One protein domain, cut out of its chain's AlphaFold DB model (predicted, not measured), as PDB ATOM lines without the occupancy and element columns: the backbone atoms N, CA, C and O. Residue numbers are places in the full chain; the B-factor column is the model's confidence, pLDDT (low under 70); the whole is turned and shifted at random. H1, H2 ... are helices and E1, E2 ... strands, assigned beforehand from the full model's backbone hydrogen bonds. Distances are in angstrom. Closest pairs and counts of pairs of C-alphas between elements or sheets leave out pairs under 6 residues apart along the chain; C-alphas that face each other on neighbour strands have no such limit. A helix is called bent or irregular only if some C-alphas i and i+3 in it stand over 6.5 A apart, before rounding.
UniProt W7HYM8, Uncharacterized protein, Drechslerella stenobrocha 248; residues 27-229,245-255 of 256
ATOM      1  N   PRO A  27      22.982 -11.469  11.222       65.94
ATOM      2  CA  PRO A  27      23.083 -12.275  12.437       65.94
ATOM      3  C   PRO A  27      24.502 -12.718  12.835       65.94
ATOM      4  O   PRO A  27      24.816 -12.718  14.025       65.94
ATOM      5  N   GLU A  28      25.372 -13.094  11.889       80.62
ATOM      6  CA  GLU A  28      26.726 -13.573  12.220       80.62
ATOM      7  C   GLU A  28      27.603 -12.418  12.716       80.62
ATOM      8  O   GLU A  28      28.235 -12.526  13.769       80.62
ATOM      9  N   LEU A  29      27.564 -11.282  12.016       83.12
ATOM     10  CA  LEU A  29      28.271 -10.068  12.422       83.12
ATOM     11  C   LEU A  29      27.796  -9.571  13.792       83.12
ATOM     12  O   LEU A  29      28.618  -9.280  14.662       83.12
ATOM     13  N   ALA A  30      26.477  -9.545  14.010       84.06
ATOM     14  CA  ALA A  30      25.906  -9.187  15.301       84.06
ATOM     15  C   ALA A  30      26.436 -10.102  16.413       84.06
ATOM     16  O   ALA A  30      26.805  -9.611  17.475       84.06
ATOM     17  N   SER A  31      26.561 -11.412  16.162       89.81
ATOM     18  CA  SER A  31      27.061 -12.371  17.155       89.81
ATOM     19  C   SER A  31      28.489 -12.079  17.631       89.81
ATOM     20  O   SER A  31      28.802 -12.310  18.801       89.81
ATOM     21  N   TRP A  32      29.353 -11.541  16.764       91.00
ATOM     22  CA  TRP A  32      30.718 -11.158  17.134       91.00
ATOM     23  C   TRP A  32      30.748  -9.914  18.016       91.00
ATOM     24  O   TRP A  32      31.620  -9.803  18.873       91.00
ATOM     25  N   LEU A  33      29.776  -9.024  17.843       89.94
ATOM     26  CA  LEU A  33      29.649  -7.783  18.601       89.94
ATOM     27  C   LEU A  33      28.808  -7.933  19.872       89.94
ATOM     28  O   LEU A  33      28.807  -7.021  20.689       89.94
ATOM     29  N   VAL A  34      28.116  -9.061  20.078       88.50
ATOM     30  CA  VAL A  34      27.476  -9.352  21.370       88.50
ATOM     31  C   VAL A  34      28.556  -9.434  22.442       88.50
ATOM     32  O   VAL A  34      29.442 -10.289  22.350       88.50
ATOM     33  N   ASP A  35      28.429  -8.567  23.450       88.50
ATOM     34  CA  ASP A  35      29.366  -8.419  24.567       88.50
ATOM     35  C   ASP A  35      30.827  -8.340  24.074       88.50
ATOM     36  O   ASP A  35      31.586  -9.302  24.204       88.50
ATOM     37  N   PRO A  36      31.234  -7.211  23.457       89.56
ATOM     38  CA  PRO A  36      32.564  -7.046  22.870       89.56
ATOM     39  C   PRO A  36      33.702  -7.343  23.852       89.56
ATOM     40  O   PRO A  36      34.759  -7.845  23.462       89.56
ATOM     41  N   LEU A  37      33.476  -7.064  25.140       90.06
ATOM     42  CA  LEU A  37      34.471  -7.204  26.194       90.06
ATOM     43  C   LEU A  37      34.777  -8.658  26.568       90.06
ATOM     44  O   LEU A  37      35.847  -8.910  27.127       90.06
ATOM     45  N   ARG A  38      33.909  -9.620  26.221       91.88
ATOM     46  CA  ARG A  38      34.191 -11.054  26.419       91.88
ATOM     47  C   ARG A  38      35.372 -11.548  25.592       91.88
ATOM     48  O   ARG A  38      36.001 -12.548  25.938       91.88
ATOM     49  N   HIS A  39      35.653 -10.874  24.480       92.31
ATOM     50  CA  HIS A  39      36.758 -11.217  23.596       92.31
ATOM     51  C   HIS A  39      38.071 -10.736  24.201       92.31
ATOM     52  O   HIS A  39      38.175  -9.608  24.683       92.31
ATOM     53  N   GLN A  40      39.096 -11.581  24.154       90.50
ATOM     54  CA  GLN A  40      40.412 -11.238  24.688       90.50
ATOM     55  C   GLN A  40      41.054 -10.108  23.875       90.50
ATOM     56  O   GLN A  40      40.895 -10.048  22.651       90.50
ATOM     57  N   LEU A  41      41.825  -9.245  24.545       88.00
ATOM     58  CA  LEU A  41      42.672  -8.268  23.863       88.00
ATOM     59  C   LEU A  41      43.614  -8.987  22.893       88.00
ATOM     60  O   LEU A  41      44.249  -9.987  23.235       88.00
ATOM     61  N   ALA A  42      43.695  -8.480  21.669       86.62
ATOM     62  CA  ALA A  42      44.554  -9.051  20.651       86.62
ATOM     63  C   ALA A  42      46.031  -8.779  20.998       86.62
ATOM     64  O   ALA A  42      46.402  -7.634  21.269       86.62
ATOM     65  N   PRO A  43      46.914  -9.787  20.932       83.38
ATOM     66  CA  PRO A  43      48.343  -9.587  21.172       83.38
ATOM     67  C   PRO A  43      49.004  -8.722  20.076       83.38
ATOM     68  O   PRO A  43      48.449  -8.529  18.990       83.38
ATOM     69  N   ALA A  44      50.221  -8.219  20.336       78.56
ATOM     70  CA  ALA A  44      51.134  -7.601  19.336       78.56
ATOM     71  C   ALA A  44      51.363  -8.564  18.197       78.56
ATOM     72  O   ALA A  44      51.169  -8.277  17.024       78.56
ATOM     73  N   VAL A  45      51.860  -9.687  18.683       83.69
ATOM     74  CA  VAL A  45      52.223 -10.942  18.094       83.69
ATOM     75  C   VAL A  45      51.115 -11.989  18.075       83.69
ATOM     76  O   VAL A  45      51.075 -12.731  19.053       83.69
ATOM     77  N   ASP A  46      50.189 -12.081  17.113       83.69
ATOM     78  CA  ASP A  46      49.152 -13.146  17.171       83.69
ATOM     79  C   ASP A  46      49.691 -14.521  16.748       83.69
ATOM     80  O   ASP A  46      49.217 -15.157  15.805       83.69
ATOM     81  N   VAL A  47      50.728 -14.953  17.469       84.62
ATOM     82  CA  VAL A  47      51.397 -16.245  17.371       84.62
ATOM     83  C   VAL A  47      51.669 -16.785  18.781       84.62
ATOM     84  O   VAL A  47      52.112 -16.020  19.643       84.62
ATOM     85  N   PRO A  48      51.468 -18.094  19.035       86.38
ATOM     86  CA  PRO A  48      51.574 -18.663  20.383       86.38
ATOM     87  C   PRO A  48      52.897 -18.356  21.096       86.38
ATOM     88  O   PRO A  48      52.903 -17.965  22.258       86.38
ATOM     89  N   CYS A  49      54.023 -18.435  20.379       84.94
ATOM     90  CA  CYS A  49      55.340 -18.188  20.966       84.94
ATOM     91  C   CYS A  49      55.548 -16.742  21.440       84.94
ATOM     92  O   CYS A  49      56.291 -16.531  22.396       84.94
ATOM     93  N   TRP A  50      54.909 -15.754  20.803       86.56
ATOM     94  CA  TRP A  50      54.950 -14.370  21.275       86.56
ATOM     95  C   TRP A  50      54.078 -14.181  22.506       86.56
ATOM     96  O   TRP A  50      54.500 -13.501  23.432       86.56
ATOM     97  N   ILE A  51      52.884 -14.777  22.519       87.88
ATOM     98  CA  ILE A  51      51.954 -14.681  23.650       87.88
ATOM     99  C   ILE A  51      52.633 -15.223  24.915       87.88
ATOM    100  O   ILE A  51      52.758 -14.495  25.895       87.88
ATOM    101  N   GLU A  52      53.206 -16.429  24.844       88.88
ATOM    102  CA  GLU A  52      53.968 -17.024  25.952       88.88
ATOM    103  C   GLU A  52      55.162 -16.157  26.386       88.88
ATOM    104  O   GLU A  52      55.464 -16.031  27.576       88.88
ATOM    105  N   PHE A  53      55.886 -15.578  25.422       88.06
ATOM    106  CA  PHE A  53      57.021 -14.703  25.705       88.06
ATOM    107  C   PHE A  53      56.580 -13.417  26.419       88.06
ATOM    108  O   PHE A  53      57.190 -13.029  27.417       88.06
ATOM    109  N   ALA A  54      55.520 -12.777  25.926       87.69
ATOM    110  CA  ALA A  54      54.970 -11.545  26.472       87.69
ATOM    111  C   ALA A  54      54.460 -11.751  27.902       87.69
ATOM    112  O   ALA A  54      54.817 -10.969  28.781       87.69
ATOM    113  N   GLU A  55      53.730 -12.839  28.159       88.62
ATOM    114  CA  GLU A  55      53.274 -13.215  29.502       88.62
ATOM    115  C   GLU A  55      54.449 -13.381  30.472       88.62
ATOM    116  O   GLU A  55      54.469 -12.770  31.540       88.62
ATOM    117  N   LYS A  56      55.485 -14.136  30.081       90.12
ATOM    118  CA  LYS A  56      56.671 -14.365  30.927       90.12
ATOM    119  C   LYS A  56      57.463 -13.097  31.228       90.12
ATOM    120  O   LYS A  56      58.077 -13.002  32.287       90.12
ATOM    121  N   LYS A  57      57.496 -12.144  30.296       89.44
ATOM    122  CA  LYS A  57      58.199 -10.864  30.467       89.44
ATOM    123  C   LYS A  57      57.301  -9.759  31.042       89.44
ATOM    124  O   LYS A  57      57.792  -8.650  31.232       89.44
ATOM    125  N   GLY A  58      56.022 -10.035  31.316       87.19
ATOM    126  CA  GLY A  58      55.065  -9.034  31.797       87.19
ATOM    127  C   GLY A  58      54.796  -7.910  30.787       87.19
ATOM    128  O   GLY A  58      54.518  -6.782  31.187       87.19
ATOM    129  N   ILE A  59      54.919  -8.191  29.486       82.50
ATOM    130  CA  ILE A  59      54.667  -7.215  28.420       82.50
ATOM    131  C   ILE A  59      53.148  -7.103  28.233       82.50
ATOM    132  O   ILE A  59      52.508  -8.110  27.915       82.50
ATOM    133  N   PRO A  60      52.550  -5.911  28.402       75.50
ATOM    134  CA  PRO A  60      51.109  -5.761  28.288       75.50
ATOM    135  C   PRO A  60      50.632  -5.990  26.844       75.50
ATOM    136  O   PRO A  60      51.340  -5.664  25.887       75.50
ATOM    137  N   PRO A  61      49.398  -6.487  26.653       68.56
ATOM    138  CA  PRO A  61      48.780  -6.627  25.338       68.56
ATOM    139  C   PRO A  61      48.212  -5.292  24.825       68.56
ATOM    140  O   PRO A  61      47.328  -5.299  23.977       68.56
ATOM    141  N   THR A  62      48.654  -4.148  25.351       65.12
ATOM    142  CA  THR A  62      48.120  -2.834  24.978       65.12
ATOM    143  C   THR A  62      48.847  -2.260  23.767       65.12
ATOM    144  O   THR A  62      50.047  -2.466  23.574       65.12
ATOM    145  N   TYR A  63      48.096  -1.534  22.939       63.88
ATOM    146  CA  TYR A  63      48.590  -0.879  21.730       63.88
ATOM    147  C   TYR A  63      48.152   0.567  21.723       63.88
ATOM    148  O   TYR A  63      47.094   0.903  22.245       63.88
ATOM    149  N   ALA A  64      48.979   1.423  21.127       65.06
ATOM    150  CA  ALA A  64      48.611   2.814  20.944       65.06
ATOM    151  C   ALA A  64      47.337   2.900  20.088       65.06
ATOM    152  O   ALA A  64      47.170   2.101  19.164       65.06
ATOM    153  N   GLY A  65      46.474   3.872  20.383       71.94
ATOM    154  CA  GLY A  65      45.464   4.452  19.489       71.94
ATOM    155  C   GLY A  65      44.225   3.618  19.152       71.94
ATOM    156  O   GLY A  65      43.200   4.212  18.825       71.94
ATOM    157  N   VAL A  66      44.274   2.285  19.233       80.00
ATOM    158  CA  VAL A  66      43.117   1.406  18.994       80.00
ATOM    159  C   VAL A  66      43.104   0.222  19.954       80.00
ATOM    160  O   VAL A  66      44.102  -0.480  20.129       80.00
ATOM    161  N   GLU A  67      41.936  -0.036  20.531       84.38
ATOM    162  CA  GLU A  67      41.639  -1.268  21.245       84.38
ATOM    163  C   GLU A  67      41.230  -2.327  20.222       84.38
ATOM    164  O   GLU A  67      40.324  -2.105  19.420       84.38
ATOM    165  N   ILE A  68      41.899  -3.481  20.231       87.31
ATOM    166  CA  ILE A  68      41.612  -4.583  19.310       87.31
ATOM    167  C   ILE A  68      41.397  -5.841  20.127       87.31
ATOM    168  O   ILE A  68      42.229  -6.197  20.963       87.31
ATOM    169  N   ARG A  69      40.300  -6.541  19.857       90.50
ATOM    170  CA  ARG A  69      39.942  -7.801  20.503       90.50
ATOM    171  C   ARG A  69      39.791  -8.908  19.476       90.50
ATOM    172  O   ARG A  69      39.355  -8.678  18.348       90.50
ATOM    173  N   LYS A  70      40.189 -10.117  19.861       91.50
ATOM    174  CA  LYS A  70      40.176 -11.303  19.004       91.50
ATOM    175  C   LYS A  70      38.919 -12.120  19.266       91.50
ATOM    176  O   LYS A  70      38.703 -12.573  20.386       91.50
ATOM    177  N   VAL A  71      38.149 -12.363  18.213       93.56
ATOM    178  CA  VAL A  71      37.005 -13.274  18.262       93.56
ATOM    179  C   VAL A  71      37.512 -14.707  18.109       93.56
ATOM    180  O   VAL A  71      38.295 -15.004  17.199       93.56
ATOM    181  N   ASP A  72      37.082 -15.607  18.995       92.50
ATOM    182  CA  ASP A  72      37.416 -17.028  18.878       92.50
ATOM    183  C   ASP A  72      36.625 -17.681  17.738       92.50
ATOM    184  O   ASP A  72      35.428 -17.951  17.836       92.50
ATOM    185  N   MET A  73      37.330 -17.953  16.643       92.44
ATOM    186  CA  MET A  73      36.779 -18.594  15.453       92.44
ATOM    187  C   MET A  73      37.051 -20.103  15.407       92.44
ATOM    188  O   MET A  73      36.705 -20.737  14.412       92.44
ATOM    189  N   ALA A  74      37.650 -20.717  16.437       91.44
ATOM    190  CA  ALA A  74      38.084 -22.118  16.388       91.44
ATOM    191  C   ALA A  74      36.930 -23.085  16.076       91.44
ATOM    192  O   ALA A  74      37.055 -23.946  15.201       91.44
ATOM    193  N   ALA A  75      35.784 -22.915  16.741       92.25
ATOM    194  CA  ALA A  75      34.592 -23.720  16.478       92.25
ATOM    195  C   ALA A  75      34.024 -23.468  15.069       92.25
ATOM    196  O   ALA A  75      33.684 -24.421  14.370       92.25
ATOM    197  N   SER A  76      33.983 -22.203  14.626       90.31
ATOM    198  CA  SER A  76      33.475 -21.828  13.298       90.31
ATOM    199  C   SER A  76      34.384 -22.276  12.146       90.31
ATOM    200  O   SER A  76      33.876 -22.501  11.046       90.31
ATOM    201  N   ASN A  77      35.696 -22.362  12.369       92.81
ATOM    202  CA  ASN A  77      36.688 -22.733  11.358       92.81
ATOM    203  C   ASN A  77      36.902 -24.246  11.269       92.81
ATOM    204  O   ASN A  77      37.279 -24.734  10.212       92.81
ATOM    205  N   ARG A  78      36.635 -25.006  12.340       93.00
ATOM    206  CA  ARG A  78      36.820 -26.467  12.368       93.00
ATOM    207  C   ARG A  78      36.197 -27.218  11.176       93.00
ATOM    208  O   ARG A  78      36.884 -28.089  10.651       93.00
ATOM    209  N   PRO A  79      34.948 -26.946  10.742       94.00
ATOM    210  CA  PRO A  79      34.364 -27.660   9.606       94.00
ATOM    211  C   PRO A  79      34.834 -27.129   8.239       94.00
ATOM    212  O   PRO A  79      34.472 -27.707   7.219       94.00
ATOM    213  N   ARG A  80      35.591 -26.024   8.200       89.12
ATOM    214  CA  ARG A  80      35.991 -25.331   6.969       89.12
ATOM    215  C   ARG A  80      37.371 -25.797   6.494       89.12
ATOM    216  O   ARG A  80      38.246 -26.056   7.329       89.12
ATOM    217  N   PRO A  81      37.618 -25.855   5.176       89.69
ATOM    218  CA  PRO A  81      38.969 -26.040   4.657       89.69
ATOM    219  C   PRO A  81      39.863 -24.846   5.039       89.69
ATOM    220  O   PRO A  81      39.371 -23.735   5.215       89.69
ATOM    221  N   SER A  82      41.184 -25.046   5.137       86.31
ATOM    222  CA  SER A  82      42.119 -24.015   5.634       86.31
ATOM    223  C   SER A  82      42.037 -22.666   4.902       86.31
ATOM    224  O   SER A  82      42.196 -21.632   5.536       86.31
ATOM    225  N   HIS A  83      41.754 -22.650   3.595       83.62
ATOM    226  CA  HIS A  83      41.627 -21.407   2.814       83.62
ATOM    227  C   HIS A  83      40.323 -20.631   3.095       83.62
ATOM    228  O   HIS A  83      40.192 -19.475   2.716       83.62
ATOM    229  N   GLU A  84      39.361 -21.246   3.786       87.88
ATOM    230  CA  GLU A  84      38.133 -20.601   4.264       87.88
ATOM    231  C   GLU A  84      38.194 -20.257   5.759       87.88
ATOM    232  O   GLU A  84      37.206 -19.798   6.339       87.88
ATOM    233  N   HIS A  85      39.328 -20.502   6.424       91.94
ATOM    234  CA  HIS A  85      39.478 -20.134   7.827       91.94
ATOM    235  C   HIS A  85      39.476 -18.619   7.960       91.94
ATOM    236  O   HIS A  85      40.230 -17.903   7.299       91.94
ATOM    237  N   ARG A  86      38.630 -18.140   8.867       91.75
ATOM    238  CA  ARG A  86      38.461 -16.720   9.139       91.75
ATOM    239  C   ARG A  86      39.197 -16.340  10.403       91.75
ATOM    240  O   ARG A  86      39.134 -17.031  11.421       91.75
ATOM    241  N   LYS A  87      39.848 -15.192  10.347       92.56
ATOM    242  CA  LYS A  87      40.343 -14.470  11.503       92.56
ATOM    243  C   LYS A  87      39.472 -13.243  11.677       92.56
ATOM    244  O   LYS A  87      39.383 -12.423  10.774       92.56
ATOM    245  N   VAL A  88      38.829 -13.130  12.831       93.50
ATOM    246  CA  VAL A  88      37.944 -12.007  13.123       93.50
ATOM    247  C   VAL A  88      38.499 -11.240  14.309       93.50
ATOM    248  O   VAL A  88      38.848 -11.809  15.346       93.50
ATOM    249  N   GLN A  89      38.598  -9.933  14.125       93.00
ATOM    250  CA  GLN A  89      38.921  -8.976  15.163       93.00
ATOM    251  C   GLN A  89      37.821  -7.931  15.224       93.00
ATOM    252  O   GLN A  89      37.214  -7.594  14.210       93.00
ATOM    253  N   ILE A  90      37.588  -7.407  16.414       92.50
ATOM    254  CA  ILE A  90      36.772  -6.216  16.605       92.50
ATOM    255  C   ILE A  90      37.665  -5.120  17.157       92.50
ATOM    256  O   ILE A  90      38.599  -5.401  17.912       92.50
ATOM    257  N   TYR A  91      37.424  -3.888  16.739       90.50
ATOM    258  CA  TYR A  91      38.276  -2.773  17.108       90.50
ATOM    259  C   TYR A  91      37.507  -1.471  17.271       90.50
ATOM    260  O   TYR A  91      36.469  -1.264  16.644       90.50
ATOM    261  N   ARG A  92      38.058  -0.592  18.102       87.69
ATOM    262  CA  ARG A  92      37.604   0.786  18.295       87.69
ATOM    263  C   ARG A  92      38.797   1.689  18.630       87.69
ATOM    264  O   ARG A  92      39.830   1.170  19.062       87.69
ATOM    265  N   PRO A  93      38.696   3.013  18.448       83.31
ATOM    266  CA  PRO A  93      39.680   3.945  18.981       83.31
ATOM    267  C   PRO A  93      39.841   3.769  20.492       83.31
ATOM    268  O   PRO A  93      38.860   3.548  21.200       83.31
ATOM    269  N   ASP A  94      41.075   3.871  20.974       77.19
ATOM    270  CA  ASP A  94      41.338   3.910  22.412       77.19
ATOM    271  C   ASP A  94      41.041   5.325  22.938       77.19
ATOM    272  O   ASP A  94      41.682   6.303  22.541       77.19
ATOM    273  N   GLY A  95      40.028   5.442  23.795       75.44
ATOM    274  CA  GLY A  95      39.551   6.716  24.329       75.44
ATOM    275  C   GLY A  95      38.675   7.537  23.372       75.44
ATOM    276  O   GLY A  95      38.192   7.080  22.336       75.44
ATOM    277  N   ARG A  96      38.419   8.792  23.762       75.81
ATOM    278  CA  ARG A  96      37.554   9.715  23.013       75.81
ATOM    279  C   ARG A  96      38.356  10.487  21.966       75.81
ATOM    280  O   ARG A  96      39.329  11.157  22.299       75.81
ATOM    281  N   LEU A  97      37.864  10.485  20.728       78.50
ATOM    282  CA  LEU A  97      38.399  11.327  19.658       78.50
ATOM    283  C   LEU A  97      37.960  12.800  19.835       78.50
ATOM    284  O   LEU A  97      36.781  13.035  20.139       78.50
ATOM    285  N   PRO A  98      38.859  13.789  19.638       80.75
ATOM    286  CA  PRO A  98      38.512  15.211  19.585       80.75
ATOM    287  C   PRO A  98      37.425  15.492  18.545       80.75
ATOM    288  O   PRO A  98      37.463  14.946  17.446       80.75
ATOM    289  N   ALA A  99      36.444  16.333  18.884       82.50
ATOM    290  CA  ALA A  99      35.280  16.575  18.026       82.50
ATOM    291  C   ALA A  99      35.645  17.237  16.683       82.50
ATOM    292  O   ALA A  99      35.008  16.970  15.668       82.50
ATOM    293  N   ASP A 100      36.675  18.077  16.676       83.75
ATOM    294  CA  ASP A 100      37.206  18.781  15.509       83.75
ATOM    295  C   ASP A 100      38.025  17.879  14.572       83.75
ATOM    296  O   ASP A 100      38.069  18.122  13.368       83.75
ATOM    297  N   GLU A 101      38.609  16.800  15.096       82.12
ATOM    298  CA  GLU A 101      39.403  15.832  14.326       82.12
ATOM    299  C   GLU A 101      38.719  14.460  14.178       82.12
ATOM    300  O   GLU A 101      39.306  13.531  13.617       82.12
ATOM    301  N   GLN A 102      37.476  14.315  14.647       82.25
ATOM    302  CA  GLN A 102      36.804  13.021  14.812       82.25
ATOM    303  C   GLN A 102      36.775  12.199  13.522       82.25
ATOM    304  O   GLN A 102      37.122  11.018  13.541       82.25
ATOM    305  N   LEU A 103      36.398  12.813  12.399       83.19
ATOM    306  CA  LEU A 103      36.331  12.129  11.107       83.19
ATOM    307  C   LEU A 103      37.715  11.639  10.662       83.19
ATOM    308  O   LEU A 103      37.891  10.464  10.347       83.19
ATOM    309  N   THR A 104      38.704  12.533  10.665       84.00
ATOM    310  CA  THR A 104      40.074  12.222  10.241       84.00
ATOM    311  C   THR A 104      40.669  11.118  11.101       84.00
ATOM    312  O   THR A 104      41.209  10.153  10.569       84.00
ATOM    313  N   LEU A 105      40.524  11.215  12.423       82.50
ATOM    314  CA  LEU A 105      41.064  10.230  13.352       82.50
ATOM    315  C   LEU A 105      40.305   8.906  13.323       82.50
ATOM    316  O   LEU A 105      40.918   7.871  13.566       82.50
ATOM    317  N   SER A 106      39.018   8.908  12.971       85.00
ATOM    318  CA  SER A 106      38.265   7.670  12.749       85.00
ATOM    319  C   SER A 106      38.744   6.942  11.495       85.00
ATOM    320  O   SER A 106      39.045   5.750  11.545       85.00
ATOM    321  N   ILE A 107      38.919   7.676  10.389       84.69
ATOM    322  CA  ILE A 107      39.525   7.137   9.166       84.69
ATOM    323  C   ILE A 107      40.936   6.628   9.466       84.69
ATOM    324  O   ILE A 107      41.293   5.534   9.032       84.69
ATOM    325  N   CYS A 108      41.727   7.375  10.247       82.88
ATOM    326  CA  CYS A 108      43.012   6.890  10.725       82.88
ATOM    327  C   CYS A 108      42.829   5.587  11.497       82.88
ATOM    328  O   CYS A 108      43.407   4.616  11.061       82.88
ATOM    329  N   ALA A 109      41.983   5.496  12.520       82.38
ATOM    330  CA  ALA A 109      41.804   4.271  13.300       82.38
ATOM    331  C   ALA A 109      41.473   3.023  12.449       82.38
ATOM    332  O   ALA A 109      41.930   1.932  12.786       82.38
ATOM    333  N   HIS A 110      40.749   3.165  11.329       85.38
ATOM    334  CA  HIS A 110      40.557   2.081  10.348       85.38
ATOM    335  C   HIS A 110      41.840   1.724   9.578       85.38
ATOM    336  O   HIS A 110      42.118   0.550   9.330       85.38
ATOM    337  N   ILE A 111      42.607   2.742   9.185       78.44
ATOM    338  CA  ILE A 111      43.894   2.617   8.498       78.44
ATOM    339  C   ILE A 111      44.992   2.421   9.547       78.44
ATOM    340  O   ILE A 111      45.307   1.289   9.864       78.44
ATOM    341  N   VAL A 112      45.571   3.493  10.100       66.88
ATOM    342  CA  VAL A 112      46.696   3.557  11.050       66.88
ATOM    343  C   VAL A 112      46.220   3.701  12.497       66.88
ATOM    344  O   VAL A 112      45.426   4.587  12.781       66.88
ATOM    345  N   SER A 113      46.821   3.005  13.463       47.31
ATOM    346  CA  SER A 113      46.806   3.540  14.828       47.31
ATOM    347  C   SER A 113      47.542   4.891  14.848       47.31
ATOM    348  O   SER A 113      48.748   4.929  14.561       47.31
ATOM    349  N   PRO A 114      46.864   6.011  15.150       41.09
ATOM    350  CA  PRO A 114      47.529   7.298  15.240       41.09
ATOM    351  C   PRO A 114      48.430   7.306  16.481       41.09
ATOM    352  O   PRO A 114      47.977   7.442  17.614       41.09
ATOM    353  N   SER A 115      49.742   7.230  16.270       39.22
ATOM    354  CA  SER A 115      50.750   7.411  17.327       39.22
ATOM    355  C   SER A 115      50.758   8.815  17.945       39.22
ATOM    356  O   SER A 115      51.400   9.024  18.970       39.22
ATOM    357  N   ASN A 116      50.039   9.770  17.343       39.72
ATOM    358  CA  ASN A 116      50.014  11.179  17.733       39.72
ATOM    359  C   ASN A 116      48.728  11.634  18.449       39.72
ATOM    360  O   ASN A 116      48.599  12.825  18.723       39.72
ATOM    361  N   LEU A 117      47.810  10.730  18.821       45.41
ATOM    362  CA  LEU A 117      46.630  11.080  19.641       45.41
ATOM    363  C   LEU A 117      46.985  11.520  21.086       45.41
ATOM    364  O   LEU A 117      46.120  11.861  21.886       45.41
ATOM    365  N   THR A 118      48.272  11.567  21.425       41.91
ATOM    366  CA  THR A 118      48.831  11.845  22.757       41.91
ATOM    367  C   THR A 118      49.642  13.141  22.816       41.91
ATOM    368  O   THR A 118      50.625  13.227  23.550       41.91
ATOM    369  N   ARG A 119      49.238  14.205  22.108       40.31
ATOM    370  CA  ARG A 119      49.844  15.529  22.358       40.31
ATOM    371  C   ARG A 119      49.268  16.280  23.562       40.31
ATOM    372  O   ARG A 119      49.879  17.260  23.979       40.31
ATOM    373  N   THR A 120      48.176  15.810  24.170       41.03
ATOM    374  CA  THR A 120      47.569  16.484  25.338       41.03
ATOM    375  C   THR A 120      47.203  15.588  26.525       41.03
ATOM    376  O   THR A 120      46.901  16.145  27.577       41.03
ATOM    377  N   CYS A 121      47.265  14.250  26.435       36.88
ATOM    378  CA  CYS A 121      46.676  13.408  27.494       36.88
ATOM    379  C   CYS A 121      47.615  12.458  28.257       36.88
ATOM    380  O   CYS A 121      47.286  12.153  29.396       36.88
ATOM    381  N   LEU A 122      48.782  12.032  27.753       33.47
ATOM    382  CA  LEU A 122      49.727  11.213  28.538       33.47
ATOM    383  C   LEU A 122      51.178  11.418  28.061       33.47
ATOM    384  O   LEU A 122      51.404  11.474  26.851       33.47
ATOM    385  N   PRO A 123      52.177  11.500  28.964       29.91
ATOM    386  CA  PRO A 123      53.580  11.549  28.567       29.91
ATOM    387  C   PRO A 123      53.990  10.192  27.971       29.91
ATOM    388  O   PRO A 123      54.152   9.204  28.684       29.91
ATOM    389  N   LEU A 124      54.144  10.136  26.646       37.41
ATOM    390  CA  LEU A 124      54.647   8.966  25.926       37.41
ATOM    391  C   LEU A 124      56.145   8.762  26.207       37.41
ATOM    392  O   LEU A 124      56.989   9.457  25.646       37.41
ATOM    393  N   THR A 125      56.494   7.770  27.023       34.88
ATOM    394  CA  THR A 125      57.879   7.292  27.209       34.88
ATOM    395  C   THR A 125      58.241   6.089  26.331       34.88
ATOM    396  O   THR A 125      59.323   5.532  26.497       34.88
ATOM    397  N   HIS A 126      57.403   5.690  25.365       34.88
ATOM    398  CA  HIS A 126      57.707   4.548  24.497       34.88
ATOM    399  C   HIS A 126      57.502   4.871  23.004       34.88
ATOM    400  O   HIS A 126      56.385   5.209  22.610       34.88
ATOM    401  N   PRO A 127      58.535   4.741  22.144       35.66
ATOM    402  CA  PRO A 127      58.375   4.803  20.696       35.66
ATOM    403  C   PRO A 127      57.700   3.507  20.225       35.66
ATOM    404  O   PRO A 127      58.364   2.528  19.894       35.66
ATOM    405  N   ALA A 128      56.370   3.451  20.272       44.53
ATOM    406  CA  ALA A 128      55.625   2.359  19.658       44.53
ATOM    407  C   ALA A 128      55.472   2.654  18.152       44.53
ATOM    408  O   ALA A 128      55.039   3.752  17.798       44.53
ATOM    409  N   PRO A 129      55.843   1.728  17.249       42.69
ATOM    410  CA  PRO A 129      55.657   1.928  15.817       42.69
ATOM    411  C   PRO A 129      54.168   2.091  15.485       42.69
ATOM    412  O   PRO A 129      53.329   1.360  16.010       42.69
ATOM    413  N   ASN A 130      53.857   3.031  14.589       44.69
ATOM    414  CA  ASN A 130      52.531   3.217  13.996       44.69
ATOM    415  C   ASN A 130      52.075   1.876  13.403       44.69
ATOM    416  O   ASN A 130      52.693   1.388  12.457       44.69
ATOM    417  N   GLN A 131      51.034   1.256  13.954       51.94
ATOM    418  CA  GLN A 131      50.514  -0.007  13.430       51.94
ATOM    419  C   GLN A 131      49.041   0.130  13.099       51.94
ATOM    420  O   GLN A 131      48.246   0.610  13.892       51.94
ATOM    421  N   TYR A 132      48.702  -0.282  11.895       66.75
ATOM    422  CA  TYR A 132      47.401  -0.129  11.270       66.75
ATOM    423  C   TYR A 132      46.407  -1.152  11.811       66.75
ATOM    424  O   TYR A 132      46.777  -2.319  11.901       66.75
ATOM    425  N   ALA A 133      45.162  -0.775  12.130       74.00
ATOM    426  CA  ALA A 133      44.145  -1.779  12.469       74.00
ATOM    427  C   ALA A 133      43.996  -2.786  11.315       74.00
ATOM    428  O   ALA A 133      43.939  -3.987  11.553       74.00
ATOM    429  N   SER A 134      44.067  -2.305  10.068       79.94
ATOM    430  CA  SER A 134      44.011  -3.118   8.849       79.94
ATOM    431  C   SER A 134      45.192  -4.080   8.651       79.94
ATOM    432  O   SER A 134      45.001  -5.190   8.158       79.94
ATOM    433  N   ASP A 135      46.412  -3.657   8.997       77.88
ATOM    434  CA  ASP A 135      47.674  -4.400   8.787       77.88
ATOM    435  C   ASP A 135      48.018  -5.294   9.979       77.88
ATOM    436  O   ASP A 135      48.810  -6.237   9.884       77.88
ATOM    437  N   ARG A 136      47.426  -5.001  11.136       77.88
ATOM    438  CA  ARG A 136      47.770  -5.666  12.377       77.88
ATOM    439  C   ARG A 136      47.350  -7.118  12.336       77.88
ATOM    440  O   ARG A 136      46.186  -7.458  12.158       77.88
ATOM    441  N   ASN A 137      48.318  -7.990  12.599       79.75
ATOM    442  CA  ASN A 137      48.115  -9.428  12.703       79.75
ATOM    443  C   ASN A 137      47.503 -10.086  11.444       79.75
ATOM    444  O   ASN A 137      47.218 -11.288  11.493       79.75
ATOM    445  N   GLY A 138      47.345  -9.352  10.333       81.69
ATOM    446  CA  GLY A 138      46.718  -9.847   9.108       81.69
ATOM    447  C   GLY A 138      47.527 -10.949   8.450       81.69
ATOM    448  O   GLY A 138      46.975 -11.961   8.032       81.69
ATOM    449  N   LEU A 139      48.856 -10.841   8.499       86.88
ATOM    450  CA  LEU A 139      49.766 -11.854   7.959       86.88
ATOM    451  C   LEU A 139      49.590 -13.240   8.598       86.88
ATOM    452  O   LEU A 139      49.840 -14.255   7.954       86.88
ATOM    453  N   PHE A 140      49.103 -13.314   9.840       87.81
ATOM    454  CA  PHE A 140      48.844 -14.599  10.501       87.81
ATOM    455  C   PHE A 140      47.556 -15.273  10.025       87.81
ATOM    456  O   PHE A 140      47.353 -16.446  10.333       87.81
ATOM    457  N   ALA A 141      46.712 -14.586   9.249       89.62
ATOM    458  CA  ALA A 141      45.639 -15.243   8.504       89.62
ATOM    459  C   ALA A 141      46.196 -16.196   7.429       89.62
ATOM    460  O   ALA A 141      45.504 -17.130   7.045       89.62
ATOM    461  N   ILE A 142      47.452 -16.006   6.993       91.25
ATOM    462  CA  ILE A 142      48.138 -16.900   6.051       91.25
ATOM    463  C   ILE A 142      48.620 -18.165   6.771       91.25
ATOM    464  O   ILE A 142      48.334 -19.275   6.347       91.25
ATOM    465  N   THR A 143      49.364 -18.028   7.872       89.94
ATOM    466  CA  THR A 143      50.059 -19.164   8.515       89.94
ATOM    467  C   THR A 143      49.241 -19.892   9.577       89.94
ATOM    468  O   THR A 143      49.488 -21.076   9.832       89.94
ATOM    469  N   GLY A 144      48.266 -19.210  10.185       88.50
ATOM    470  CA  GLY A 144      47.403 -19.752  11.232       88.50
ATOM    471  C   GLY A 144      46.624 -20.995  10.792       88.50
ATOM    472  O   GLY A 144      46.762 -22.030  11.448       88.50
ATOM    473  N   PRO A 145      45.884 -20.958   9.667       88.81
ATOM    474  CA  PRO A 145      45.107 -22.103   9.171       88.81
ATOM    475  C   PRO A 145      45.931 -23.352   8.833       88.81
ATOM    476  O   PRO A 145      45.381 -24.449   8.719       88.81
ATOM    477  N   HIS A 146      47.247 -23.194   8.663       86.94
ATOM    478  CA  HIS A 146      48.191 -24.280   8.395       86.94
ATOM    479  C   HIS A 146      48.940 -24.752   9.648       86.94
ATOM    480  O   HIS A 146      49.784 -25.638   9.550       86.94
ATOM    481  N   ASN A 147      48.667 -24.158  10.816       87.06
ATOM    482  CA  ASN A 147      49.389 -24.404  12.063       87.06
ATOM    483  C   ASN A 147      50.917 -24.202  11.930       87.06
ATOM    484  O   ASN A 147      51.706 -24.897  12.565       87.06
ATOM    485  N   ARG A 148      51.345 -23.248  11.086       87.88
ATOM    486  CA  ARG A 148      52.768 -22.953  10.805       87.88
ATOM    487  C   ARG A 148      53.246 -21.624  11.390       87.88
ATOM    488  O   ARG A 148      54.361 -21.189  11.115       87.88
ATOM    489  N   SER A 149      52.436 -20.961  12.217       86.94
ATOM    490  CA  SER A 149      52.792 -19.663  12.811       86.94
ATOM    491  C   SER A 149      54.054 -19.706  13.685       86.94
ATOM    492  O   SER A 149      54.774 -18.715  13.769       86.94
ATOM    493  N   GLY A 150      54.356 -20.849  14.315       84.81
ATOM    494  CA  GLY A 150      55.592 -21.047  15.090       84.81
ATOM    495  C   GLY A 150      56.850 -21.256  14.234       84.81
ATOM    496  O   GLY A 150      57.964 -21.027  14.712       84.81
ATOM    497  N   ASP A 151      56.668 -21.626  12.965       88.06
ATOM    498  CA  ASP A 151      57.736 -21.982  12.025       88.06
ATOM    499  C   ASP A 151      58.117 -20.837  11.088       88.06
ATOM    500  O   ASP A 151      58.929 -21.018  10.179       88.06
ATOM    501  N   ILE A 152      57.549 -19.648  11.296       88.88
ATOM    502  CA  ILE A 152      57.874 -18.461  10.510       88.88
ATOM    503  C   ILE A 152      59.366 -18.155  10.667       88.88
ATOM    504  O   ILE A 152      59.869 -17.938  11.768       88.88
ATOM    505  N   VAL A 153      60.068 -18.126   9.541       88.25
ATOM    506  CA  VAL A 153      61.466 -17.698   9.419       88.25
ATOM    507  C   VAL A 153      61.519 -16.223   9.045       88.25
ATOM    508  O   VAL A 153      62.323 -15.464   9.578       88.25
ATOM    509  N   HIS A 154      60.652 -15.813   8.122       86.94
ATOM    510  CA  HIS A 154      60.562 -14.434   7.676       86.94
ATOM    511  C   HIS A 154      59.127 -14.103   7.290       86.94
ATOM    512  O   HIS A 154      58.473 -14.883   6.600       86.94
ATOM    513  N   THR A 155      58.653 -12.940   7.713       88.38
ATOM    514  CA  THR A 155      57.360 -12.406   7.299       88.38
ATOM    515  C   THR A 155      57.470 -10.901   7.135       88.38
ATOM    516  O   THR A 155      58.177 -10.247   7.902       88.38
ATOM    517  N   GLY A 156      56.782 -10.354   6.144       87.25
ATOM    518  CA  GLY A 156      56.780  -8.919   5.892       87.25
ATOM    519  C   GLY A 156      55.698  -8.532   4.901       87.25
ATOM    520  O   GLY A 156      55.444  -9.258   3.941       87.25
ATOM    521  N   SER A 157      55.069  -7.387   5.147       88.62
ATOM    522  CA  SER A 157      54.117  -6.789   4.214       88.62
ATOM    523  C   SER A 157      54.866  -6.295   2.970       88.62
ATOM    524  O   SER A 157      55.890  -5.626   3.095       88.62
ATOM    525  N   LEU A 158      54.380  -6.653   1.779       90.75
ATOM    526  CA  LEU A 158      54.895  -6.175   0.490       90.75
ATOM    527  C   LEU A 158      54.047  -5.033  -0.062       90.75
ATOM    528  O   LEU A 158      54.575  -4.063  -0.600       90.75
ATOM    529  N   SER A 159      52.727  -5.153   0.068       90.81
ATOM    530  CA  SER A 159      51.780  -4.106  -0.302       90.81
ATOM    531  C   SER A 159      50.533  -4.203   0.565       90.81
ATOM    532  O   SER A 159      50.165  -5.289   1.009       90.81
ATOM    533  N   HIS A 160      49.886  -3.064   0.791       90.50
ATOM    534  CA  HIS A 160      48.679  -2.964   1.596       90.50
ATOM    535  C   HIS A 160      47.740  -1.949   0.933       90.50
ATOM    536  O   HIS A 160      48.067  -0.768   0.834       90.50
ATOM    537  N   THR A 161      46.598  -2.416   0.435       91.94
ATOM    538  CA  THR A 161      45.621  -1.614  -0.313       91.94
ATOM    539  C   THR A 161      44.296  -1.605   0.427       91.94
ATOM    540  O   THR A 161      43.766  -2.670   0.734       91.94
ATOM    541  N   LEU A 162      43.740  -0.417   0.664       91.31
ATOM    542  CA  LEU A 162      42.392  -0.244   1.199       91.31
ATOM    543  C   LEU A 162      41.505   0.416   0.146       91.31
ATOM    544  O   LEU A 162      41.908   1.379  -0.505       91.31
ATOM    545  N   ILE A 163      40.287  -0.094   0.009       92.69
ATOM    546  CA  ILE A 163      39.243   0.458  -0.850       92.69
ATOM    547  C   ILE A 163      38.063   0.789   0.054       92.69
ATOM    548  O   ILE A 163      37.415  -0.123   0.566       92.69
ATOM    549  N   PHE A 164      37.809   2.079   0.270       90.06
ATOM    550  CA  PHE A 164      36.671   2.554   1.054       90.06
ATOM    551  C   PHE A 164      35.407   2.559   0.204       90.06
ATOM    552  O   PHE A 164      35.382   3.154  -0.873       90.06
ATOM    553  N   HIS A 165      34.364   1.904   0.708       89.31
ATOM    554  CA  HIS A 165      33.063   1.813   0.038       89.31
ATOM    555  C   HIS A 165      32.036   2.752   0.661       89.31
ATOM    556  O   HIS A 165      31.118   3.204  -0.020       89.31
ATOM    557  N   ALA A 166      32.190   3.042   1.953       87.12
ATOM    558  CA  ALA A 166      31.253   3.854   2.706       87.12
ATOM    559  C   ALA A 166      31.629   5.344   2.693       87.12
ATOM    560  O   ALA A 166      32.798   5.721   2.584       87.12
ATOM    561  N   GLY A 167      30.615   6.203   2.823       83.88
ATOM    562  CA  GLY A 167      30.815   7.641   2.982       83.88
ATOM    563  C   GLY A 167      31.476   7.997   4.324       83.88
ATOM    564  O   GLY A 167      31.453   7.194   5.258       83.88
ATOM    565  N   PRO A 168      32.009   9.224   4.465       83.75
ATOM    566  CA  PRO A 168      32.771   9.649   5.645       83.75
ATOM    567  C   PRO A 168      32.014   9.469   6.969       83.75
ATOM    568  O   PRO A 168      32.602   9.066   7.968       83.75
ATOM    569  N   ASN A 169      30.697   9.688   6.974       84.25
ATOM    570  CA  ASN A 169      29.877   9.540   8.179       84.25
ATOM    571  C   ASN A 169      29.849   8.095   8.702       84.25
ATOM    572  O   ASN A 169      29.869   7.889   9.907       84.25
ATOM    573  N   ALA A 170      29.841   7.100   7.811       84.94
ATOM    574  CA  ALA A 170      29.851   5.687   8.192       84.94
ATOM    575  C   ALA A 170      31.243   5.207   8.646       84.94
ATOM    576  O   ALA A 170      31.347   4.248   9.399       84.94
ATOM    577  N   LEU A 171      32.307   5.894   8.216       85.12
ATOM    578  CA  LEU A 171      33.686   5.679   8.676       85.12
ATOM    579  C   LEU A 171      33.997   6.408   9.988       85.12
ATOM    580  O   LEU A 171      35.135   6.390  10.447       85.12
ATOM    581  N   THR A 172      33.027   7.130  10.551       87.19
ATOM    582  CA  THR A 172      33.220   7.878  11.787       87.19
ATOM    583  C   THR A 172      32.876   6.991  12.970       87.19
ATOM    584  O   THR A 172      31.746   6.522  13.089       87.19
ATOM    585  N   PHE A 173      33.822   6.810  13.890       82.50
ATOM    586  CA  PHE A 173      33.505   6.240  15.189       82.50
ATOM    587  C   PHE A 173      32.716   7.280  15.975       82.50
ATOM    588  O   PHE A 173      33.230   8.343  16.336       82.50
ATOM    589  N   THR A 174      31.447   6.987  16.239       70.69
ATOM    590  CA  THR A 174      30.656   7.799  17.156       70.69
ATOM    591  C   THR A 174      31.247   7.623  18.542       70.69
ATOM    592  O   THR A 174      31.153   6.532  19.099       70.69
ATOM    593  N   SER A 175      31.886   8.668  19.074       55.69
ATOM    594  CA  SER A 175      32.458   8.646  20.420       55.69
ATOM    595  C   SER A 175      31.364   8.277  21.426       55.69
ATOM    596  O   SER A 175      30.474   9.104  21.659       55.69
ATOM    597  N   PRO A 176      31.413   7.092  22.052       52.81
ATOM    598  CA  PRO A 176      30.558   6.837  23.196       52.81
ATOM    599  C   PRO A 176      30.934   7.789  24.351       52.81
ATOM    600  O   PRO A 176      32.015   8.408  24.363       52.81
ATOM    601  N   PRO A 177      30.064   7.976  25.357       49.47
ATOM    602  CA  PRO A 177      30.521   8.313  26.704       49.47
ATOM    603  C   PRO A 177      31.717   7.428  27.098       49.47
ATOM    604  O   PRO A 177      31.797   6.288  26.664       49.47
ATOM    605  N   ALA A 178      32.643   7.937  27.914       51.19
ATOM    606  CA  ALA A 178      33.881   7.226  28.272       51.19
ATOM    607  C   ALA A 178      33.668   5.833  28.917       51.19
ATOM    608  O   ALA A 178      34.616   5.058  28.975       51.19
ATOM    609  N   ASP A 179      32.433   5.522  29.328       54.78
ATOM    610  CA  ASP A 179      32.015   4.277  29.981       54.78
ATOM    611  C   ASP A 179      30.995   3.461  29.157       54.78
ATOM    612  O   ASP A 179      30.344   2.565  29.693       54.78
ATOM    613  N   ASP A 180      30.771   3.799  27.884       63.06
ATOM    614  CA  ASP A 180      29.793   3.090  27.056       63.06
ATOM    615  C   ASP A 180      30.474   2.075  26.125       63.06
ATOM    616  O   ASP A 180      31.036   2.396  25.077       63.06
ATOM    617  N   ASP A 181      30.389   0.810  26.537       67.75
ATOM    618  CA  ASP A 181      30.809  -0.368  25.775       67.75
ATOM    619  C   ASP A 181      29.735  -0.849  24.788       67.75
ATOM    620  O   ASP A 181      29.688  -2.028  24.422       67.75
ATOM    621  N   SER A 182      28.864   0.061  24.336       71.75
ATOM    622  CA  SER A 182      27.855  -0.241  23.330       71.75
ATOM    623  C   SER A 182      28.480  -0.832  22.072       71.75
ATOM    624  O   SER A 182      29.550  -0.439  21.591       71.75
ATOM    625  N   THR A 183      27.757  -1.786  21.492       72.19
ATOM    626  CA  THR A 183      28.161  -2.507  20.282       72.19
ATOM    627  C   THR A 183      28.394  -1.572  19.097       72.19
ATOM    628  O   THR A 183      29.183  -1.899  18.220       72.19
ATOM    629  N   THR A 184      27.758  -0.393  19.085       74.12
ATOM    630  CA  THR A 184      27.855   0.632  18.030       74.12
ATOM    631  C   THR A 184      29.218   1.310  17.935       74.12
ATOM    632  O   THR A 184      29.507   1.968  16.943       74.12
ATOM    633  N   THR A 185      30.061   1.150  18.952       83.31
ATOM    634  CA  THR A 185      31.384   1.790  19.038       83.31
ATOM    635  C   THR A 185      32.483   0.947  18.400       83.31
ATOM    636  O   THR A 185      33.613   1.406  18.251       83.31
ATOM    637  N   TRP A 186      32.139  -0.279  18.003       89.44
ATOM    638  CA  TRP A 186      33.050  -1.272  17.470       89.44
ATOM    639  C   TRP A 186      32.882  -1.421  15.961       89.44
ATOM    640  O   TRP A 186      31.775  -1.461  15.423       89.44
ATOM    641  N   ALA A 187      34.009  -1.577  15.284       91.81
ATOM    642  CA  ALA A 187      34.082  -2.069  13.924       91.81
ATOM    643  C   ALA A 187      34.601  -3.511  13.929       91.81
ATOM    644  O   ALA A 187      35.307  -3.943  14.840       91.81
ATOM    645  N   VAL A 188      34.263  -4.264  12.891       93.25
ATOM    646  CA  VAL A 188      34.732  -5.631  12.668       93.25
ATOM    647  C   VAL A 188      35.778  -5.611  11.564       93.25
ATOM    648  O   VAL A 188      35.571  -4.993  10.523       93.25
ATOM    649  N   LEU A 189      36.885  -6.316  11.771       93.50
ATOM    650  CA  LEU A 189      37.863  -6.664  10.752       93.50
ATOM    651  C   LEU A 189      37.864  -8.185  10.585       93.50
ATOM    652  O   LEU A 189      38.349  -8.928  11.437       93.50
ATOM    653  N   GLU A 190      37.322  -8.646   9.469       93.50
ATOM    654  CA  GLU A 190      37.318 -10.054   9.091       93.50
ATOM    655  C   GLU A 190      38.386 -10.286   8.025       93.50
ATOM    656  O   GLU A 190      38.351  -9.660   6.969       93.50
ATOM    657  N   GLN A 191      39.318 -11.197   8.285       92.62
ATOM    658  CA  GLN A 191      40.465 -11.505   7.436       92.62
ATOM    659  C   GLN A 191      40.478 -12.993   7.085       92.62
ATOM    660  O   GLN A 191      40.131 -13.844   7.906       92.62
ATOM    661  N   PHE A 192      40.940 -13.317   5.888       91.31
ATOM    662  CA  PHE A 192      41.194 -14.687   5.442       91.31
ATOM    663  C   PHE A 192      42.307 -14.658   4.383       91.31
ATOM    664  O   PHE A 192      42.674 -13.593   3.872       91.31
ATOM    665  N   SER A 193      42.890 -15.818   4.083       92.06
ATOM    666  CA  SER A 193      43.939 -15.937   3.069       92.06
ATOM    667  C   SER A 193      43.395 -16.609   1.819       92.06
ATOM    668  O   SER A 193      42.958 -17.755   1.870       92.06
ATOM    669  N   ASP A 194      43.436 -15.891   0.697       87.56
ATOM    670  CA  ASP A 194      42.951 -16.409  -0.587       87.56
ATOM    671  C   ASP A 194      43.938 -17.412  -1.197       87.56
ATOM    672  O   ASP A 194      43.541 -18.390  -1.828       87.56
ATOM    673  N   SER A 195      45.243 -17.167  -1.040       88.62
ATOM    674  CA  SER A 195      46.290 -18.065  -1.528       88.62
ATOM    675  C   SER A 195      47.622 -17.839  -0.816       88.62
ATOM    676  O   SER A 195      47.929 -16.731  -0.371       88.62
ATOM    677  N   ALA A 196      48.433 -18.897  -0.758       90.00
ATOM    678  CA  ALA A 196      49.817 -18.854  -0.308       90.00
ATOM    679  C   ALA A 196      50.672 -19.793  -1.168       90.00
ATOM    680  O   ALA A 196      50.385 -20.983  -1.275       90.00
ATOM    681  N   SER A 197      51.710 -19.257  -1.803       89.25
ATOM    682  CA  SER A 197      52.596 -19.997  -2.711       89.25
ATOM    683  C   SER A 197      53.923 -19.265  -2.882       89.25
ATOM    684  O   SER A 197      53.970 -18.041  -2.759       89.25
ATOM    685  N   GLU A 198      54.997 -19.990  -3.210       90.12
ATOM    686  CA  GLU A 198      56.309 -19.403  -3.547       90.12
ATOM    687  C   GLU A 198      56.862 -18.435  -2.478       90.12
ATOM    688  O   GLU A 198      57.509 -17.428  -2.769       90.12
ATOM    689  N   GLY A 199      56.588 -18.722  -1.201       89.56
ATOM    690  CA  GLY A 199      57.017 -17.878  -0.084       89.56
ATOM    691  C   GLY A 199      56.273 -16.542   0.017       89.56
ATOM    692  O   GLY A 199      56.791 -15.596   0.619       89.56
ATOM    693  N   ARG A 200      55.082 -16.448  -0.582       92.88
ATOM    694  CA  ARG A 200      54.169 -15.307  -0.492       92.88
ATOM    695  C   ARG A 200      52.776 -15.752  -0.071       92.88
ATOM    696  O   ARG A 200      52.413 -16.911  -0.257       92.88
ATOM    697  N   GLY A 201      51.993 -14.827   0.462       92.25
ATOM    698  CA  GLY A 201      50.578 -15.049   0.715       92.25
ATOM    699  C   GLY A 201      49.764 -13.779   0.543       92.25
ATOM    700  O   GLY A 201      50.235 -12.681   0.840       92.25
ATOM    701  N   LEU A 202      48.545 -13.960   0.049       93.62
ATOM    702  CA  LEU A 202      47.560 -12.908  -0.129       93.62
ATOM    703  C   LEU A 202      46.544 -12.982   1.010       93.62
ATOM    704  O   LEU A 202      45.893 -14.011   1.216       93.62
ATOM    705  N   VAL A 203      46.408 -11.873   1.728       93.19
ATOM    706  CA  VAL A 203      45.346 -11.630   2.702       93.19
ATOM    707  C   VAL A 203      44.309 -10.738   2.049       93.19
ATOM    708  O   VAL A 203      44.634  -9.705   1.460       93.19
ATOM    709  N   ARG A 204      43.046 -11.109   2.207       93.44
ATOM    710  CA  ARG A 204      41.917 -10.244   1.897       93.44
ATOM    711  C   ARG A 204      41.103 -10.066   3.170       93.44
ATOM    712  O   ARG A 204      40.911 -11.006   3.941       93.44
ATOM    713  N   ALA A 205      40.674  -8.835   3.413       93.19
ATOM    714  CA  ALA A 205      39.876  -8.499   4.579       93.19
ATOM    715  C   ALA A 205      38.699  -7.597   4.235       93.19
ATOM    716  O   ALA A 205      38.687  -6.900   3.216       93.19
ATOM    717  N   ARG A 206      37.707  -7.616   5.117       93.25
ATOM    718  CA  ARG A 206      36.511  -6.784   5.060       93.25
ATOM    719  C   ARG A 206      36.350  -6.076   6.394       93.25
ATOM    720  O   ARG A 206      36.457  -6.702   7.448       93.25
ATOM    721  N   MET A 207      36.119  -4.772   6.321       92.94
ATOM    722  CA  MET A 207      35.808  -3.941   7.471       92.94
ATOM    723  C   MET A 207      34.325  -3.640   7.494       92.94
ATOM    724  O   MET A 207      33.781  -3.184   6.490       92.94
ATOM    725  N   TRP A 208      33.703  -3.831   8.644       92.12
ATOM    726  CA  TRP A 208      32.281  -3.600   8.829       92.12
ATOM    727  C   TRP A 208      32.041  -2.700  10.034       92.12
ATOM    728  O   TRP A 208      32.738  -2.826  11.040       92.12
ATOM    729  N   SER A 209      31.057  -1.815   9.957       88.62
ATOM    730  CA  SER A 209      30.501  -1.149  11.137       88.62
ATOM    731  C   SER A 209      29.567  -2.094  11.887       88.62
ATOM    732  O   SER A 209      29.136  -3.131  11.374       88.62
ATOM    733  N   ALA A 210      29.213  -1.706  13.110       85.69
ATOM    734  CA  ALA A 210      28.306  -2.470  13.955       85.69
ATOM    735  C   ALA A 210      26.904  -2.683  13.369       85.69
ATOM    736  O   ALA A 210      26.261  -3.686  13.664       85.69
ATOM    737  N   ASP A 211      26.436  -1.753  12.535       82.94
ATOM    738  CA  ASP A 211      25.145  -1.844  11.844       82.94
ATOM    739  C   ASP A 211      25.178  -2.747  10.595       82.94
ATOM    740  O   ASP A 211      24.150  -2.947   9.949       82.94
ATOM    741  N   GLY A 212      26.341  -3.317  10.264       86.06
ATOM    742  CA  GLY A 212      26.530  -4.190   9.109       86.06
ATOM    743  C   GLY A 212      26.910  -3.468   7.814       86.06
ATOM    744  O   GLY A 212      27.010  -4.123   6.777       86.06
ATOM    745  N   THR A 213      27.160  -2.154   7.834       87.38
ATOM    746  CA  THR A 213      27.671  -1.441   6.651       87.38
ATOM    747  C   THR A 213      29.092  -1.900   6.314       87.38
ATOM    748  O   THR A 213      29.985  -1.896   7.163       87.38
ATOM    749  N   LEU A 214      29.335  -2.272   5.051       90.81
ATOM    750  CA  LEU A 214      30.683  -2.557   4.553       90.81
ATOM    751  C   LEU A 214      31.467  -1.245   4.423       90.81
ATOM    752  O   LEU A 214      31.225  -0.452   3.514       90.81
ATOM    753  N   LEU A 215      32.431  -1.036   5.312       90.75
ATOM    754  CA  LEU A 215      33.243   0.178   5.367       90.75
ATOM    755  C   LEU A 215      34.329   0.171   4.294       90.75
ATOM    756  O   LEU A 215      34.461   1.123   3.519       90.75
ATOM    757  N   ALA A 216      35.102  -0.914   4.244       92.12
ATOM    758  CA  ALA A 216      36.241  -1.042   3.349       92.12
ATOM    759  C   ALA A 216      36.579  -2.502   3.029       92.12
ATOM    760  O   ALA A 216      36.323  -3.414   3.820       92.12
ATOM    761  N   THR A 217      37.229  -2.705   1.885       93.94
ATOM    762  CA  THR A 217      37.940  -3.946   1.552       93.94
ATOM    763  C   THR A 217      39.437  -3.702   1.642       93.94
ATOM    764  O   THR A 217      39.930  -2.687   1.151       93.94
ATOM    765  N   VAL A 218      40.162  -4.655   2.222       93.25
ATOM    766  CA  VAL A 218      41.623  -4.636   2.307       93.25
ATOM    767  C   VAL A 218      42.198  -5.789   1.496       93.25
ATOM    768  O   VAL A 218      41.708  -6.915   1.577       93.25
ATOM    769  N   LEU A 219      43.254  -5.510   0.741       94.31
ATOM    770  CA  LEU A 219      44.102  -6.507   0.098       94.31
ATOM    771  C   LEU A 219      45.534  -6.281   0.565       94.31
ATOM    772  O   LEU A 219      46.064  -5.177   0.433       94.31
ATOM    773  N   GLN A 220      46.157  -7.324   1.095       92.88
ATOM    774  CA  GLN A 220      47.527  -7.268   1.567       92.88
ATOM    775  C   GLN A 220      48.322  -8.436   1.006       92.88
ATOM    776  O   GLN A 220      47.997  -9.601   1.220       92.88
ATOM    777  N   ASP A 221      49.397  -8.096   0.310       93.75
ATOM    778  CA  ASP A 221      50.385  -9.056  -0.150       93.75
ATOM    779  C   ASP A 221      51.557  -9.106   0.823       93.75
ATOM    780  O   ASP A 221      51.986  -8.078   1.356       93.75
ATOM    781  N   ALA A 222      52.100 -10.298   1.025       91.75
ATOM    782  CA  ALA A 222      53.134 -10.523   2.009       91.75
ATOM    783  C   ALA A 222      54.154 -11.553   1.557       91.75
ATOM    784  O   ALA A 222      53.812 -12.566   0.953       91.75
ATOM    785  N   VAL A 223      55.409 -11.340   1.951       94.31
ATOM    786  CA  VAL A 223      56.377 -12.432   2.038       94.31
ATOM    787  C   VAL A 223      56.050 -13.229   3.287       94.31
ATOM    788  O   VAL A 223      55.975 -12.665   4.376       94.31
ATOM    789  N   VAL A 224      55.923 -14.543   3.135       91.50
ATOM    790  CA  VAL A 224      55.761 -15.492   4.233       91.50
ATOM    791  C   VAL A 224      56.645 -16.694   3.949       91.50
ATOM    792  O   VAL A 224      56.378 -17.498   3.061       91.50
ATOM    793  N   ARG A 225      57.722 -16.824   4.721       90.62
ATOM    794  CA  ARG A 225      58.633 -17.966   4.669       90.62
ATOM    795  C   ARG A 225      58.494 -18.744   5.960       90.62
ATOM    796  O   ARG A 225      58.849 -18.243   7.027       90.62
ATOM    797  N   VAL A 226      57.993 -19.963   5.843       89.06
ATOM    798  CA  VAL A 226      57.946 -20.936   6.932       89.06
ATOM    799  C   VAL A 226      59.034 -21.971   6.714       89.06
ATOM    800  O   VAL A 226      59.394 -22.281   5.577       89.06
ATOM    801  N   ARG A 227      59.585 -22.489   7.803       87.19
ATOM    802  CA  ARG A 227      60.483 -23.630   7.727       87.19
ATOM    803  C   ARG A 227      59.678 -24.886   7.399       87.19
ATOM    804  O   ARG A 227      58.639 -25.138   8.004       87.19
ATOM    805  N   VAL A 228      60.200 -25.669   6.465       78.81
ATOM    806  CA  VAL A 228      59.751 -27.029   6.173       78.81
ATOM    807  C   VAL A 228      60.875 -27.934   6.660       78.81
ATOM    808  O   VAL A 228      61.997 -27.811   6.173       78.81
ATOM    809  N   ASP A 229      60.626 -28.738   7.694       71.69
ATOM    810  CA  ASP A 229      61.626 -29.693   8.178       71.69
ATOM    811  C   ASP A 229      61.719 -30.880   7.197       71.69
ATOM    812  O   ASP A 229      60.737 -31.240   6.546       71.69
ATOM    813  N   THR A 245      68.493 -21.446   9.378       81.25
ATOM    814  CA  THR A 245      67.914 -20.178   9.822       81.25
ATOM    815  C   THR A 245      66.997 -20.448  11.008       81.25
ATOM    816  O   THR A 245      66.150 -21.338  10.943       81.25
ATOM    817  N   ARG A 246      67.190 -19.706  12.104       82.94
ATOM    818  CA  ARG A 246      66.349 -19.835  13.298       82.94
ATOM    819  C   ARG A 246      64.933 -19.353  13.002       82.94
ATOM    820  O   ARG A 246      64.772 -18.329  12.337       82.94
ATOM    821  N   THR A 247      63.928 -20.057  13.512       86.25
ATOM    822  CA  THR A 247      62.535 -19.589  13.433       86.25
ATOM    823  C   THR A 247      62.276 -18.474  14.440       86.25
ATOM    824  O   THR A 247      63.009 -18.307  15.419       86.25
ATOM    825  N   PHE A 248      61.192 -17.725  14.241       81.88
ATOM    826  CA  PHE A 248      60.737 -16.705  15.180       81.88
ATOM    827  C   PHE A 248      60.549 -17.271  16.597       81.88
ATOM    828  O   PHE A 248      61.000 -16.669  17.570       81.88
ATOM    829  N   SER A 249      59.978 -18.476  16.720       81.81
ATOM    830  CA  SER A 249      59.832 -19.160  18.013       81.81
ATOM    831  C   SER A 249      61.178 -19.452  18.687       81.81
ATOM    832  O   SER A 249      61.324 -19.233  19.888       81.81
ATOM    833  N   GLU A 250      62.179 -19.913  17.934       86.06
ATOM    834  CA  GLU A 250      63.514 -20.216  18.468       86.06
ATOM    835  C   GLU A 250      64.256 -18.958  18.920       86.06
ATOM    836  O   GLU A 250      64.944 -18.975  19.943       86.06
ATOM    837  N   VAL A 251      64.097 -17.856  18.181       84.50
ATOM    838  CA  VAL A 251      64.651 -16.556  18.567       84.50
ATOM    839  C   VAL A 251      64.053 -16.104  19.900       84.50
ATOM    840  O   VAL A 251      64.818 -15.815  20.819       84.50
ATOM    841  N   LEU A 252      62.725 -16.125  20.047       83.69
ATOM    842  CA  LEU A 252      62.059 -15.731  21.296       83.69
ATOM    843  C   LEU A 252      62.449 -16.626  22.477       83.69
ATOM    844  O   LEU A 252      62.764 -16.121  23.551       83.69
ATOM    845  N   LYS A 253      62.497 -17.949  22.279       85.88
ATOM    846  CA  LYS A 253      62.919 -18.896  23.325       85.88
ATOM    847  C   LYS A 253      64.342 -18.638  23.814       85.88
ATOM    848  O   LYS A 253      64.605 -18.832  24.990       85.88
ATOM    849  N   SER A 254      65.242 -18.174  22.944       86.44
ATOM    850  CA  SER A 254      66.617 -17.835  23.341       86.44
ATOM    851  C   SER A 254      66.742 -16.556  24.183       86.44
ATOM    852  O   SER A 254      67.823 -16.281  24.694       86.44
ATOM    853  N   MET A 255      65.665 -15.771  24.312       84.38
ATOM    854  CA  MET A 255      65.606 -14.532  25.103       84.38
ATOM    855  C   MET A 255      64.903 -14.706  26.464       84.38
ATOM    856  O   MET A 255      64.832 -13.751  27.251       84.38
TER     857      MET A 255
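AT A GLANCE: This is residues 27 to 229 and 245 to 255 of the 256 residues of an uncharacterized protein of Drechslerella stenobrocha 248 (UniProt W7HYM8). One antiparallel sheet of six strands curls like part of a barrel, open between E1 and E3, with H4 and H5 in its hollow toward opposite ends and part of the loop between them passing through it. H1 packs on E2 and E4, while H2 and H6 pair up side by side, H6 grazing the sheet near E3. The printed part has 214 residues, with named elements in the order H1 H2 E1 H3 E2 H4 H5 E3 E4 E5 E6 H6; the sheet's order is E1 E2 E4 E5 E6 E3. The class is mixed, with 103 residues in named elements, under half. It is compact, radius of gyration of the C-alphas 17.3 A, spanning 54 by 40 by 31 A.

HOW THE PARTS SIT: Begin with H1, residues 27 to 33: it is on the sheet at a height of 9.3 A, over E4, residues 187 to 197, and only just over E2, residues 87 to 93, with 3 C-alphas; the C-alphas of Leu 33 and Ile 90 are its closest to E2, 7.6 A. H2, residues 48 to 57, is not on the sheet but touches H6, residues 248 to 253, at a shallow tilt of 32 degrees, the same way, closest at the C-alphas of Cys 49 and Ser 249, 5.5 A. Next comes edge strand E1, residues 66 to 71, with N 69 and O 90 of E2 2.8 A apart. H3, residues 74 to 77, is not on the sheet. In E2 and E4, look at N 89 and O 189, 2.9 A. The sheet curls round H4, residues 102 to 110, and H5, residues 140 to 146; with these on one face it makes two layers, helices over one face of a sheet. The C-alphas of Pro 93 and Ala 109, 6.1 A, are the closest of E2 and H4; those of Ile 142 and Ser 193, 5.2 A, of H5 and E4. H5 is irregular, only just: C-alphas 142 and 145 are 6.8 A apart. E3, residues 152 to 164, the other edge strand, E4, E5, residues 200 to 209, and E6, residues 214 to 226, form a Greek key: E4 E5 E6 are a meander, each strand the antiparallel neighbour of the one before, and E3 is the antiparallel neighbour of E6. The hairpin E4 and E5 has N 190 and O 206 at 2.9 A, the hairpin E5 and E6 N 203 and O 220 at 2.8 A, and E6 and E3 N 161 and O 219 at 2.8 A. Every O i to N i+4 pair is within hydrogen-bond range in H1, H2, H4 and H6; H5 has 1 of 3, and 1 of 4 O i to N i+3 pairs, while H3 is too short for an O i to N i+4 pair.

IN THESE COORDINATES: Find C-alpha 27 at (23.083, -12.275, 12.437), where H1 begins. H2 runs 14.4 A, E1 15.9 A, E2 19.9 A and H4 12.4 A. E3 starts at C-alpha 152, (57.874, -18.461, 10.510), and runs 31.3 A; E4 runs 30.7 A, E5 29.9 A, and E6 33.0 A, with a bend of 60 degrees at residue 223. H6 ends at C-alpha 253, (62.919, -18.896, 23.325).

THE WHOLE: The C-alphas farthest apart, those of Asp 100 and Asp 229, are 54.8 A apart. Residues 230 to 244 are not printed; C-alphas 229 and 245 are 11.5 A apart across the cut. The links H1 to H2, H4 to H5 and E3 to E4 are long. Look for pLDDT under 70 at residue 27 and residues 61 to 64, 112 to 132 and 175 to 181; the mean of the printed part is 81.1.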